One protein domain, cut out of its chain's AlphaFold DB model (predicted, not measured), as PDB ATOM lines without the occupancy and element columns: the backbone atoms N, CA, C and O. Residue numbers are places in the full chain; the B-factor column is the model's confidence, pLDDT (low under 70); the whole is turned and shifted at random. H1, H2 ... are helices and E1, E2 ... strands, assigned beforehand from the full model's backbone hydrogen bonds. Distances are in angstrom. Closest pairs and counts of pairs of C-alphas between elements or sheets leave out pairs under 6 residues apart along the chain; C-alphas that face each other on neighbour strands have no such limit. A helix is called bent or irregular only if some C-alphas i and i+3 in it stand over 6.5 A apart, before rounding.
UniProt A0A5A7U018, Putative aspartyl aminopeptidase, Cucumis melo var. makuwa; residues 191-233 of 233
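What this domain is: This is residues 191 to 233 of the 233 residues of the protein "Putative aspartyl aminopeptidase" of Cucumis melo var. makuwa (UniProt A0A5A7U018). One long free-standing helix, H1, makes most of the length, with a small loop of chain, residues 191 to 200, turned aside at its first end and a short tail, residues 229 to 233, at the other. The loop folds back on itself, residues 191 to 192 pairing antiparallel with residues 198 to 199 of E1. The 43 printed residues hold one named strand, then one named helix, and are mostly helix. The whole is extended, with a radius of gyration of the C-alphas of 16.9 A and spans of 53 by 24 by 7 A.

Where its parts are: H1, residues 204 to 228, runs 35.7 A from C-alpha 204 at (270.730, 115.209, 161.641) to C-alpha 228 at (260.296, 81.162, 164.447). It is only just irregular: C-alphas 205 and 208 are 6.54 A apart. E1, residues 198 to 200, measures 6.4 A.

How they stand to each other: H1 and E1 are apart, joined by a tight link of 3 residues. E1 pairs with no named strand. In H1, 20 of 21 O i to N i+4 pairs are within hydrogen-bond range.

The domain as a whole: The C-alphas of Ala 194 and Ala 233, the two farthest apart, are 53.7 A apart. The printed part has no cut. Residues 228 to 233 have pLDDT under 70.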
ATOM      1  N   VAL A 191     261.000 118.040 169.612       96.75
ATOM      2  CA  VAL A 191     259.930 118.165 168.613       96.75
ATOM      3  C   VAL A 191     259.329 119.567 168.701       96.75
ATOM      4  O   VAL A 191     258.918 120.000 169.778       96.75
ATOM      5  N   GLY A 192     259.282 120.273 167.575       94.88
ATOM      6  CA  GLY A 192     258.846 121.663 167.474       94.88
ATOM      7  C   GLY A 192     257.907 121.923 166.294       94.88
ATOM      8  O   GLY A 192     257.450 121.006 165.617       94.88
ATOM      9  N   GLY A 193     257.611 123.202 166.056       95.56
ATOM     10  CA  GLY A 193     256.578 123.642 165.111       95.56
ATOM     11  C   GLY A 193     255.212 123.806 165.778       95.56
ATOM     12  O   GLY A 193     254.935 123.186 166.806       95.56
ATOM     13  N   ALA A 194     254.350 124.644 165.196       96.06
ATOM     14  CA  ALA A 194     253.028 124.953 165.755       96.06
ATOM     15  C   ALA A 194     252.169 123.694 165.972       96.06
ATOM     16  O   ALA A 194     251.405 123.623 166.931       96.06
ATOM     17  N   GLN A 195     252.350 122.684 165.117       96.38
ATOM     18  CA  GLN A 195     251.665 121.393 165.192       96.38
ATOM     19  C   GLN A 195     252.564 120.241 165.672       96.38
ATOM     20  O   GLN A 195     252.161 119.086 165.593       96.38
ATOM     21  N   LYS A 196     253.765 120.529 166.202       94.38
ATOM     22  CA  LYS A 196     254.748 119.513 166.633       94.38
ATOM     23  C   LYS A 196     255.159 118.541 165.515       94.38
ATOM     24  O   LYS A 196     255.321 117.347 165.747       94.38
ATOM     25  N   GLU A 197     255.322 119.060 164.304       96.25
ATOM     26  CA  GLU A 197     255.637 118.278 163.099       96.25
ATOM     27  C   GLU A 197     257.139 118.226 162.764       96.25
ATOM     28  O   GLU A 197     257.563 117.406 161.951       96.25
ATOM     29  N   PHE A 198     257.963 119.073 163.391       96.69
ATOM     30  CA  PHE A 198     259.392 119.173 163.089       96.69
ATOM     31  C   PHE A 198     260.265 118.579 164.189       96.69
ATOM     32  O   PHE A 198     259.936 118.647 165.370       96.69
ATOM     33  N   ILE A 199     261.436 118.070 163.804       95.75
ATOM     34  CA  ILE A 199     262.496 117.658 164.729       95.75
ATOM     35  C   ILE A 199     263.609 118.703 164.671       95.75
ATOM     36  O   ILE A 199     264.245 118.891 163.635       95.75
ATOM     37  N   PHE A 200     263.867 119.370 165.792       94.88
ATOM     38  CA  PHE A 200     264.991 120.286 165.946       94.88
ATOM     39  C   PHE A 200     266.134 119.532 166.610       94.88
ATOM     40  O   PHE A 200     266.050 119.140 167.771       94.88
ATOM     41  N   SER A 201     267.198 119.285 165.853       92.56
ATOM     42  CA  SER A 201     268.380 118.589 166.349       92.56
ATOM     43  C   SER A 201     269.609 119.020 165.567       92.56
ATOM     44  O   SER A 201     269.573 119.127 164.341       92.56
ATOM     45  N   GLY A 202     270.731 119.177 166.264       88.00
ATOM     46  CA  GLY A 202     272.034 119.166 165.609       88.00
ATOM     47  C   GLY A 202     272.340 117.784 165.021       88.00
ATOM     48  O   GLY A 202     271.782 116.775 165.461       88.00
ATOM     49  N   ARG A 203     273.272 117.734 164.061       87.44
ATOM     50  CA  ARG A 203     273.860 116.487 163.528       87.44
ATOM     51  C   ARG A 203     272.868 115.534 162.836       87.44
ATOM     52  O   ARG A 203     273.168 114.351 162.712       87.44
ATOM     53  N   LEU A 204     271.705 116.024 162.386       88.25
ATOM     54  CA  LEU A 204     270.730 115.209 161.641       88.25
ATOM     55  C   LEU A 204     271.363 114.557 160.404       88.25
ATOM     56  O   LEU A 204     271.146 113.369 160.168       88.25
ATOM     57  N   ASP A 205     272.193 115.313 159.683       84.12
ATOM     58  CA  ASP A 205     273.049 114.798 158.616       84.12
ATOM     59  C   ASP A 205     274.335 114.162 159.205       84.12
ATOM     60  O   ASP A 205     275.172 114.860 159.778       84.12
ATOM     61  N   ASN A 206     274.552 112.846 159.160       81.94
ATOM     62  CA  ASN A 206     273.659 111.792 158.661       81.94
ATOM     63  C   ASN A 206     273.196 110.833 159.771       81.94
ATOM     64  O   ASN A 206     272.835 109.681 159.517       81.94
ATOM     65  N   LEU A 207     273.221 111.297 161.025       85.06
ATOM     66  CA  LEU A 207     272.891 110.470 162.182       85.06
ATOM     67  C   LEU A 207     271.443 109.970 162.140       85.06
ATOM     68  O   LEU A 207     271.172 108.860 162.591       85.06
ATOM     69  N   CYS A 208     270.529 110.753 161.558       85.81
ATOM     70  CA  CYS A 208     269.137 110.350 161.385       85.81
ATOM     71  C   CYS A 208     269.027 109.081 160.528       85.81
ATOM     72  O   CYS A 208     268.343 108.134 160.912       85.81
ATOM     73  N   MET A 209     269.749 109.020 159.406       85.50
ATOM     74  CA  MET A 209     269.727 107.840 158.541       85.50
ATOM     75  C   MET A 209     270.414 106.653 159.206       85.50
ATOM     76  O   MET A 209     269.849 105.565 159.212       85.50
ATOM     77  N   SER A 210     271.573 106.858 159.840       83.88
ATOM     78  CA  SER A 210     272.250 105.796 160.594       83.88
ATOM     79  C   SER A 210     271.356 105.188 161.675       83.88
ATOM     80  O   SER A 210     271.306 103.966 161.817       83.88
ATOM     81  N   PHE A 211     270.614 106.022 162.405       86.50
ATOM     82  CA  PHE A 211     269.653 105.562 163.400       86.50
ATOM     83  C   PHE A 211     268.516 104.751 162.768       86.50
ATOM     84  O   PHE A 211     268.228 103.647 163.232       86.50
ATOM     85  N   CYS A 212     267.897 105.255 161.696       87.31
ATOM     86  CA  CYS A 212     266.819 104.554 160.998       87.31
ATOM     87  C   CYS A 212     267.272 103.199 160.440       87.31
ATOM     88  O   CYS A 212     266.558 102.212 160.610       87.31
ATOM     89  N   SER A 213     268.466 103.119 159.845       84.94
ATOM     90  CA  SER A 213     269.029 101.871 159.314       84.94
ATOM     91  C   SER A 213     269.236 100.820 160.406       84.94
ATOM     92  O   SER A 213     268.829  99.670 160.242       84.94
ATOM     93  N   LEU A 214     269.813 101.208 161.548       84.00
ATOM     94  CA  LEU A 214     270.014 100.296 162.678       84.00
ATOM     95  C   LEU A 214     268.688  99.861 163.308       84.00
ATOM     96  O   LEU A 214     268.513  98.690 163.643       84.00
ATOM     97  N   LYS A 215     267.736 100.789 163.450       84.94
ATOM     98  CA  LYS A 215     266.418 100.492 164.017       84.94
ATOM     99  C   LYS A 215     265.629  99.528 163.134       84.94
ATOM    100  O   LYS A 215     265.042  98.589 163.663       84.94
ATOM    101  N   ALA A 216     265.653  99.730 161.816       84.88
ATOM    102  CA  ALA A 216     265.024  98.828 160.857       84.88
ATOM    103  C   ALA A 216     265.601  97.411 160.969       84.88
ATOM    104  O   ALA A 216     264.840  96.456 161.092       84.88
ATOM    105  N   ARG A 217     266.934  97.280 161.041       80.69
ATOM    106  CA  ARG A 217     267.601  95.984 161.232       80.69
ATOM    107  C   ARG A 217     267.123  95.268 162.500       80.69
ATOM    108  O   ARG A 217     266.705  94.119 162.428       80.69
ATOM    109  N   ASN A 218     267.130  95.960 163.642       81.31
ATOM    110  CA  ASN A 218     266.701  95.375 164.917       81.31
ATOM    111  C   ASN A 218     265.225  94.931 164.892       81.31
ATOM    112  O   ASN A 218     264.869  93.943 165.528       81.31
ATOM    113  N   MET A 219     264.357  95.657 164.177       82.44
ATOM    114  CA  MET A 219     262.949  95.271 164.020       82.44
ATOM    115  C   MET A 219     262.793  93.997 163.184       82.44
ATOM    116  O   MET A 219     261.987  93.140 163.544       82.44
ATOM    117  N   THR A 220     263.568  93.849 162.107       77.56
ATOM    118  CA  THR A 220     263.569  92.631 161.285       77.56
ATOM    119  C   THR A 220     264.021  91.413 162.092       77.56
ATOM    120  O   THR A 220     263.360  90.379 162.053       77.56
ATOM    121  N   GLU A 221     265.090  91.551 162.883       74.31
ATOM    122  CA  GLU A 221     265.616  90.495 163.764       74.31
ATOM    123  C   GLU A 221     264.562  90.031 164.793       74.31
ATOM    124  O   GLU A 221     264.315  88.834 164.973       74.31
ATOM    125  N   ALA A 222     263.858  90.982 165.415       74.06
ATOM    126  CA  ALA A 222     262.782  90.685 166.359       74.06
ATOM    127  C   ALA A 222     261.584  89.976 165.697       74.06
ATOM    128  O   ALA A 222     261.010  89.059 166.285       74.06
ATOM    129  N   LEU A 223     261.216  90.371 164.471       74.25
ATOM    130  CA  LEU A 223     260.119  89.752 163.723       74.25
ATOM    131  C   LEU A 223     260.452  88.308 163.326       74.25
ATOM    132  O   LEU A 223     259.609  87.429 163.490       74.25
ATOM    133  N   LEU A 224     261.673  88.053 162.847       71.94
ATOM    134  CA  LEU A 224     262.136  86.704 162.511       71.94
ATOM    135  C   LEU A 224     262.112  85.793 163.742       71.94
ATOM    136  O   LEU A 224     261.552  84.703 163.683       71.94
ATOM    137  N   THR A 225     262.621  86.276 164.878       72.81
ATOM    138  CA  THR A 225     262.610  85.528 166.145       72.81
ATOM    139  C   THR A 225     261.184  85.192 166.599       72.81
ATOM    140  O   THR A 225     260.912  84.075 167.039       72.81
ATOM    141  N   TYR A 226     260.250  86.140 166.471       73.75
ATOM    142  CA  TYR A 226     258.843  85.926 166.817       73.75
ATOM    143  C   TYR A 226     258.169  84.891 165.908       73.75
ATOM    144  O   TYR A 226     257.463  84.015 166.401       73.75
ATOM    145  N   LEU A 227     258.399  84.970 164.594       71.00
ATOM    146  CA  LEU A 227     257.836  84.018 163.635       71.00
ATOM    147  C   LEU A 227     258.388  82.606 163.854       71.00
ATOM    148  O   LEU A 227     257.614  81.655 163.841       71.00
ATOM    149  N   GLU A 228     259.686  82.459 164.127       69.94
ATOM    150  CA  GLU A 228     260.296  81.162 164.447       69.94
ATOM    151  C   GLU A 228     259.753  80.559 165.751       69.94
ATOM    152  O   GLU A 228     259.577  79.347 165.838       69.94
ATOM    153  N   GLY A 229     259.418  81.391 166.742       63.03
ATOM    154  CA  GLY A 229     258.797  80.953 167.995       63.03
ATOM    155  C   GLY A 229     257.331  80.510 167.878       63.03
ATOM    156  O   GLY A 229     256.796  79.955 168.835       63.03
ATOM    157  N   GLN A 230     256.672  80.750 166.737       56.84
ATOM    158  CA  GLN A 230     255.275  80.366 166.487       56.84
ATOM    159  C   GLN A 230     255.106  79.171 165.544       56.84
ATOM    160  O   GLN A 230     253.975  78.734 165.331       56.84
ATOM    161  N   VAL A 231     256.191  78.618 164.996       48.00
ATOM    162  CA  VAL A 231     256.127  77.392 164.193       48.00
ATOM    163  C   VAL A 231     256.177  76.189 165.147       48.00
ATOM    164  O   VAL A 231     257.222  75.964 165.760       48.00
ATOM    165  N   PRO A 232     255.084  75.419 165.334       43.72
ATOM    166  CA  PRO A 232     255.170  74.157 166.061       43.72
ATOM    167  C   PRO A 232     256.096  73.192 165.305       43.72
ATOM    168  O   PRO A 232     256.090  73.173 164.073       43.72
ATOM    169  N   ALA A 233     256.900  72.444 166.067       47.66
ATOM    170  CA  ALA A 233     257.844  71.442 165.566       47.66
ATOM    171  C   ALA A 233     257.176  70.350 164.716       47.66
ATOM    172  O   ALA A 233     256.014  69.990 165.020       47.66
TER     173      ALA A 233